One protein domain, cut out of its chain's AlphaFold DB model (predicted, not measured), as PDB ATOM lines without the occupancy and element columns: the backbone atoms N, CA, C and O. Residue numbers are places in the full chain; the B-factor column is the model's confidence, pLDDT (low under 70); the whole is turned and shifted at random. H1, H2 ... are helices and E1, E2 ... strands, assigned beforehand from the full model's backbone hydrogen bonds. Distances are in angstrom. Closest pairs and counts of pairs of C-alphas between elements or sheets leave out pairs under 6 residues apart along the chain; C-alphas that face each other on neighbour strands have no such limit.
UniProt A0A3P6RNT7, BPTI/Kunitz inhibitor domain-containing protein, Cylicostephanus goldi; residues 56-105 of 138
ATOM      1  N   VAL A  56     -44.608  16.914 -12.015       53.97
ATOM      2  CA  VAL A  56     -43.814  18.140 -12.214       53.97
ATOM      3  C   VAL A  56     -43.224  18.660 -10.901       53.97
ATOM      4  O   VAL A  56     -42.146  19.246 -10.913       53.97
ATOM      5  N   ASP A  57     -43.822  18.294  -9.768       57.84
ATOM      6  CA  ASP A  57     -43.311  18.588  -8.424       57.84
ATOM      7  C   ASP A  57     -41.932  17.972  -8.135       57.84
ATOM      8  O   ASP A  57     -41.232  18.410  -7.225       57.84
ATOM      9  N   THR A  58     -41.507  16.954  -8.892       62.00
ATOM     10  CA  THR A  58     -40.211  16.284  -8.669       62.00
ATOM     11  C   THR A  58     -39.101  16.739  -9.607       62.00
ATOM     12  O   THR A  58     -37.937  16.481  -9.317       62.00
ATOM     13  N   VAL A  59     -39.427  17.453 -10.689       77.75
ATOM     14  CA  VAL A  59     -38.443  17.828 -11.722       77.75
ATOM     15  C   VAL A  59     -37.436  18.850 -11.189       77.75
ATOM     16  O   VAL A  59     -36.247  18.758 -11.476       77.75
ATOM     17  N   CYS A  60     -37.896  19.797 -10.372       82.56
ATOM     18  CA  CYS A  60     -37.065  20.874  -9.830       82.56
ATOM     19  C   CYS A  60     -36.995  20.839  -8.298       82.56
ATOM     20  O   CYS A  60     -36.998  21.883  -7.650       82.56
ATOM     21  N   GLY A  61     -36.990  19.637  -7.707       74.06
ATOM     22  CA  GLY A  61     -36.834  19.469  -6.258       74.06
ATOM     23  C   GLY A  61     -37.935  20.143  -5.429       74.06
ATOM     24  O   GLY A  61     -37.652  20.680  -4.361       74.06
ATOM     25  N   GLY A  62     -39.178  20.144  -5.922       69.06
ATOM     26  CA  GLY A  62     -40.325  20.791  -5.278       69.06
ATOM     27  C   GLY A  62     -40.679  22.173  -5.828       69.06
ATOM     28  O   GLY A  62     -41.751  22.680  -5.507       69.06
ATOM     29  N   ALA A  63     -39.830  22.781  -6.663       76.25
ATOM     30  CA  ALA A  63     -40.197  23.978  -7.413       76.25
ATOM     31  C   ALA A  63     -40.965  23.614  -8.696       76.25
ATOM     32  O   ALA A  63     -40.728  22.570  -9.305       76.25
ATOM     33  N   ALA A  64     -41.866  24.491  -9.136       77.06
ATOM     34  CA  ALA A  64     -42.581  24.303 -10.394       77.06
ATOM     35  C   ALA A  64     -41.643  24.558 -11.585       77.06
ATOM     36  O   ALA A  64     -41.108  25.659 -11.732       77.06
ATOM     37  N   ALA A  65     -41.450  23.550 -12.439       86.06
ATOM     38  CA  ALA A  65     -40.727  23.710 -13.700       86.06
ATOM     39  C   ALA A  65     -41.442  24.709 -14.628       86.06
ATOM     40  O   ALA A  65     -42.661  24.885 -14.552       86.06
ATOM     41  N   LEU A  66     -40.692  25.330 -15.542       86.75
ATOM     42  CA  LEU A  66     -41.290  26.110 -16.626       86.75
ATOM     43  C   LEU A  66     -42.124  25.185 -17.519       86.75
ATOM     44  O   LEU A  66     -41.650  24.111 -17.872       86.75
ATOM     45  N   MET A  67     -43.331  25.596 -17.899       82.31
ATOM     46  CA  MET A  67     -44.203  24.822 -18.787       82.31
ATOM     47  C   MET A  67     -44.162  25.381 -20.209       82.31
ATOM     48  O   MET A  67     -44.113  26.596 -20.399       82.31
ATOM     49  N   ASP A  68     -44.219  24.498 -21.200       82.31
ATOM     50  CA  ASP A  68     -44.390  24.837 -22.609       82.31
ATOM     51  C   ASP A  68     -45.881  25.107 -22.952       82.31
ATOM     52  O   ASP A  68     -46.769  24.901 -22.114       82.31
ATOM     53  N   PRO A  69     -46.204  25.543 -24.187       83.19
ATOM     54  CA  PRO A  69     -47.591  25.760 -24.619       83.19
ATOM     55  C   PRO A  69     -48.493  24.516 -24.564       83.19
ATOM     56  O   PRO A  69     -49.715  24.651 -24.573       83.19
ATOM     57  N   ASN A  70     -47.912  23.316 -24.498       76.25
ATOM     58  CA  ASN A  70     -48.619  22.042 -24.386       76.25
ATOM     59  C   ASN A  70     -48.714  21.551 -22.930       76.25
ATOM     60  O   ASN A  70     -49.052  20.390 -22.705       76.25
ATOM     61  N   GLN A  71     -48.419  22.414 -21.948       71.81
ATOM     62  CA  GLN A  71     -48.457  22.114 -20.513       71.81
ATOM     63  C   GLN A  71     -47.461  21.030 -20.066       71.81
ATOM     64  O   GLN A  71     -47.670  20.360 -19.050       71.81
ATOM     65  N   GLN A  72     -46.363  20.864 -20.802       79.25
ATOM     66  CA  GLN A  72     -45.275  19.956 -20.448       79.25
ATOM     67  C   GLN A  72     -44.075  20.734 -19.900       79.25
ATOM     68  O   GLN A  72     -43.838  21.864 -20.328       79.25
ATOM     69  N   PRO A  73     -43.280  20.152 -18.983       83.88
ATOM     70  CA  PRO A  73     -42.050  20.780 -18.519       83.88
ATOM     71  C   PRO A  73     -41.123  21.118 -19.694       83.88
ATOM     72  O   PRO A  73     -40.730  20.239 -20.467       83.88
ATOM     73  N   GLN A  74     -40.770  22.395 -19.824       90.69
ATOM     74  CA  GLN A  74     -39.936  22.897 -20.900       90.69
ATOM     75  C   GLN A  74     -38.549  22.268 -20.810       90.69
ATOM     76  O   GLN A  74     -37.869  22.360 -19.782       90.69
ATOM     77  N   ARG A  75     -38.123  21.650 -21.913       91.81
ATOM     78  CA  ARG A  75     -36.810  21.017 -22.019       91.81
ATOM     79  C   ARG A  75     -35.751  22.027 -22.441       91.81
ATOM     80  O   ARG A  75     -36.033  22.956 -23.193       91.81
ATOM     81  N   CYS A  76     -34.526  21.813 -21.985       93.19
ATOM     82  CA  CYS A  76     -33.362  22.618 -22.337       93.19
ATOM     83  C   CYS A  76     -32.220  21.744 -22.843       93.19
ATOM     84  O   CYS A  76     -32.137  20.552 -22.560       93.19
ATOM     85  N   SER A  77     -31.332  22.344 -23.630       92.50
ATOM     86  CA  SER A  77     -30.136  21.687 -24.162       92.50
ATOM     87  C   SER A  77     -29.034  22.719 -24.389       92.50
ATOM     88  O   SER A  77     -29.289  23.918 -24.306       92.50
ATOM     89  N   GLY A  78     -27.816  22.286 -24.735       86.00
ATOM     90  CA  GLY A  78     -26.713  23.214 -25.036       86.00
ATOM     91  C   GLY A  78     -27.035  24.232 -26.142       86.00
ATOM     92  O   GLY A  78     -26.497  25.332 -26.129       86.00
ATOM     93  N   ASN A  79     -27.963  23.893 -27.044       88.69
ATOM     94  CA  ASN A  79     -28.420  24.772 -28.124       88.69
ATOM     95  C   ASN A  79     -29.735  25.504 -27.807       88.69
ATOM     96  O   ASN A  79     -30.104  26.430 -28.523       88.69
ATOM     97  N   VAL A  80     -30.459  25.083 -26.767       91.00
ATOM     98  CA  VAL A  80     -31.750  25.657 -26.364       91.00
ATOM     99  C   VAL A  80     -31.639  26.076 -24.898       91.00
ATOM    100  O   VAL A  80     -31.931  25.265 -24.010       91.00
ATOM    101  N   PRO A  81     -31.165  27.308 -24.629       93.12
ATOM    102  CA  PRO A  81     -31.036  27.807 -23.270       93.12
ATOM    103  C   PRO A  81     -32.411  28.083 -22.650       93.12
ATOM    104  O   PRO A  81     -33.386  28.379 -23.345       93.12
ATOM    105  N   CYS A  82     -32.479  28.012 -21.322       94.12
ATOM    106  CA  CYS A  82     -33.661  28.443 -20.585       94.12
ATOM    107  C   CYS A  82     -33.804  29.976 -20.617       94.12
ATOM    108  O   CYS A  82     -32.794  30.682 -20.675       94.12
ATOM    109  N   PRO A  83     -35.038  30.504 -20.567       93.75
ATOM    110  CA  PRO A  83     -35.276  31.941 -20.484       93.75
ATOM    111  C   PRO A  83     -34.803  32.525 -19.144       93.75
ATOM    112  O   PRO A  83     -34.503  31.799 -18.194       93.75
ATOM    113  N   ALA A  84     -34.756  33.857 -19.063       92.88
ATOM    114  CA  ALA A  84     -34.336  34.571 -17.859       92.88
ATOM    115  C   ALA A  84     -35.134  34.122 -16.621       92.88
ATOM    116  O   ALA A  84     -36.350  33.953 -16.679       92.88
ATOM    117  N   GLY A  85     -34.431  33.925 -15.502       90.38
ATOM    118  CA  GLY A  85     -35.021  33.418 -14.261       90.38
ATOM    119  C   GLY A  85     -35.121  31.891 -14.174       90.38
ATOM    120  O   GLY A  85     -35.625  31.393 -13.166       90.38
ATOM    121  N   TYR A  86     -34.616  31.153 -15.170       94.00
ATOM    122  CA  TYR A  86     -34.575  29.690 -15.190       94.00
ATOM    123  C   TYR A  86     -33.174  29.157 -15.512       94.00
ATOM    124  O   TYR A  86     -32.418  29.754 -16.276       94.00
ATOM    125  N   ILE A  87     -32.846  27.998 -14.949       93.38
ATOM    126  CA  ILE A  87     -31.604  27.255 -15.157       93.38
ATOM    127  C   ILE A  87     -31.913  25.841 -15.645       93.38
ATOM    128  O   ILE A  87     -32.929  25.248 -15.279       93.38
ATOM    129  N   CYS A  88     -31.036  25.299 -16.486       93.81
ATOM    130  CA  CYS A  88     -31.176  23.941 -16.998       93.81
ATOM    131  C   CYS A  88     -30.677  22.936 -15.952       93.81
ATOM    132  O   CYS A  88     -29.518  23.013 -15.540       93.81
ATOM    133  N   ASN A  89     -31.540  22.018 -15.509       90.75
ATOM    134  CA  ASN A  89     -31.155  20.950 -14.584       90.75
ATOM    135  C   ASN A  89     -30.479  19.767 -15.329       90.75
ATOM    136  O   ASN A  89     -30.525  19.704 -16.563       90.75
ATOM    137  N   PRO A  90     -29.850  18.813 -14.612       89.56
ATOM    138  CA  PRO A  90     -29.234  17.628 -15.221       89.56
ATOM    139  C   PRO A  90     -30.206  16.758 -16.035       89.56
ATOM    140  O   PRO A  90     -29.808  16.141 -17.021       89.56
ATOM    141  N   GLU A  91     -31.485  16.740 -15.662       88.25
ATOM    142  CA  GLU A  91     -32.564  16.031 -16.354       88.25
ATOM    143  C   GLU A  91     -33.058  16.749 -17.627       88.25
ATOM    144  O   GLU A  91     -33.990  16.271 -18.277       88.25
ATOM    145  N   GLN A  92     -32.409  17.855 -18.019       92.69
ATOM    146  CA  GLN A  92     -32.694  18.649 -19.218       92.69
ATOM    147  C   GLN A  92     -34.047  19.372 -19.191       92.69
ATOM    148  O   GLN A  92     -34.720  19.489 -20.217       92.69
ATOM    149  N   PHE A  93     -34.436  19.897 -18.033       91.81
ATOM    150  CA  PHE A  93     -35.619  20.725 -17.823       91.81
ATOM    151  C   PHE A  93     -35.257  22.110 -17.277       91.81
ATOM    152  O   PHE A  93     -34.309  22.274 -16.506       91.81
ATOM    153  N   CYS A  94     -36.040  23.115 -17.669       93.06
ATOM    154  CA  CYS A  94     -35.897  24.476 -17.168       93.06
ATOM    155  C   CYS A  94     -36.541  24.623 -15.788       93.06
ATOM    156  O   CYS A  94     -37.768  24.670 -15.653       93.06
ATOM    157  N   CYS A  95     -35.695  24.753 -14.772       91.38
ATOM    158  CA  CYS A  95     -36.079  24.955 -13.384       91.38
ATOM    159  C   CYS A  95     -35.895  26.415 -12.968       91.38
ATOM    160  O   CYS A  95     -34.930  27.042 -13.400       91.38
ATOM    161  N   PRO A  96     -36.798  26.989 -12.158       90.94
ATOM    162  CA  PRO A  96     -36.666  28.374 -11.724       90.94
ATOM    163  C   PRO A  96     -35.405  28.555 -10.875       90.94
ATOM    164  O   PRO A  96     -35.008  27.662 -10.122       90.94
ATOM    165  N   THR A  97     -34.780  29.727 -10.975       91.00
ATOM    166  CA  THR A  97     -33.753  30.144 -10.016       91.00
ATOM    167  C   THR A  97     -34.368  30.325  -8.629       91.00
ATOM    168  O   THR A  97     -35.584  30.449  -8.475       91.00
ATOM    169  N   THR A  98     -33.522  30.382  -7.601       84.25
ATOM    170  CA  THR A  98     -33.956  30.662  -6.225       84.25
ATOM    171  C   THR A  98     -34.731  31.974  -6.121       84.25
ATOM    172  O   THR A  98     -35.752  32.023  -5.447       84.25
ATOM    173  N   GLU A  99     -34.296  33.016  -6.827       85.06
ATOM    174  CA  GLU A  99     -34.967  34.319  -6.855       85.06
ATOM    175  C   GLU A  99     -36.363  34.234  -7.485       85.06
ATOM    176  O   GLU A  99     -37.339  34.692  -6.886       85.06
ATOM    177  N   THR A 100     -36.481  33.574  -8.642       87.62
ATOM    178  CA  THR A 100     -37.769  33.348  -9.312       87.62
ATOM    179  C   THR A 100     -38.701  32.501  -8.446       87.62
ATOM    180  O   THR A 100     -39.885  32.809  -8.331       87.62
ATOM    181  N   ALA A 101     -38.180  31.454  -7.800       83.50
ATOM    182  CA  ALA A 101     -38.964  30.567  -6.945       83.50
ATOM    183  C   ALA A 101     -39.449  31.258  -5.659       83.50
ATOM    184  O   ALA A 101     -40.608  31.105  -5.289       83.50
ATOM    185  N   CYS A 102     -38.596  32.043  -4.992       82.81
ATOM    186  CA  CYS A 102     -38.953  32.762  -3.763       82.81
ATOM    187  C   CYS A 102     -39.883  33.955  -4.015       82.81
ATOM    188  O   CYS A 102     -40.635  34.338  -3.121       82.81
ATOM    189  N   SER A 103     -39.834  34.536  -5.216       83.94
ATOM    190  CA  SER A 103     -40.713  35.642  -5.615       83.94
ATOM    191  C   SER A 103     -42.059  35.161  -6.161       83.94
ATOM    192  O   SER A 103     -42.993  35.955  -6.289       83.94
ATOM    193  N   ALA A 104     -42.181  33.871  -6.493       80.19
ATOM    194  CA  ALA A 104     -43.432  33.292  -6.955       80.19
ATOM    195  C   ALA A 104     -44.468  33.280  -5.820       80.19
ATOM    196  O   ALA A 104     -44.123  32.985  -4.677       80.19
ATOM    197  N   PRO A 105     -45.749  33.568  -6.094       81.00
ATOM    198  CA  PRO A 105     -46.783  33.533  -5.069       81.00
ATOM    199  C   PRO A 105     -46.970  32.116  -4.510       81.00
ATOM    200  O   PRO A 105     -46.867  31.127  -5.238       81.00
TER     201      PRO A 105
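This is residues 56 to 105 of the 138 residues of the protein "BPTI/Kunitz inhibitor domain-containing protein" of Cylicostephanus goldi (UniProt A0A3P6RNT7). With little regular structure, this is mostly loop around a small hairpin of two short strands, E1 and E2; a short helix, H2, follows the hairpin, and a one-turn helix, H1, lies apart from H2. A long looping stretch, residues 60 to 85, joins H1 to E1. The printed part has 50 residues, in order H1, E1, E2, H2, with an antiparallel sheet; the class is mixed, with only 16 residues in named elements. It is compact, with a radius of gyration of the C-alphas of 10.1 A, and spans 29 by 20 by 19 A.

E1 is residues 86 to 88, 6.9 A long, and E2 residues 94 to 96, 6.7 A. H2, residues 98 to 103, measures 8.4 A and ends at C-alpha 103 (-40.713, 35.642, -5.615). H1, residues 56 to 59, measures 5.4 A from C-alpha 56 (-43.814, 18.140, -12.214).

E1 and E2 form an antiparallel hairpin, their directions at 138 degrees; N 87 and O 95 are 2.8 A apart, within hydrogen-bond range. The closest C-alphas of E1 and H2, Tyr 86 and Thr 100, are 7.6 A apart; those of H1 and E2, Val 59 and Cys 95, 7.7 A. In H2 every O i to N i+4 pair is within hydrogen-bond range; H1 is too short for such a pair.

The farthest C-alphas, Asn 79 and Pro 105, are 30.7 A apart. The printed part has no cut; the link H1 to E1 is long. Confidence is under 70 at residues 56 to 58 and 62.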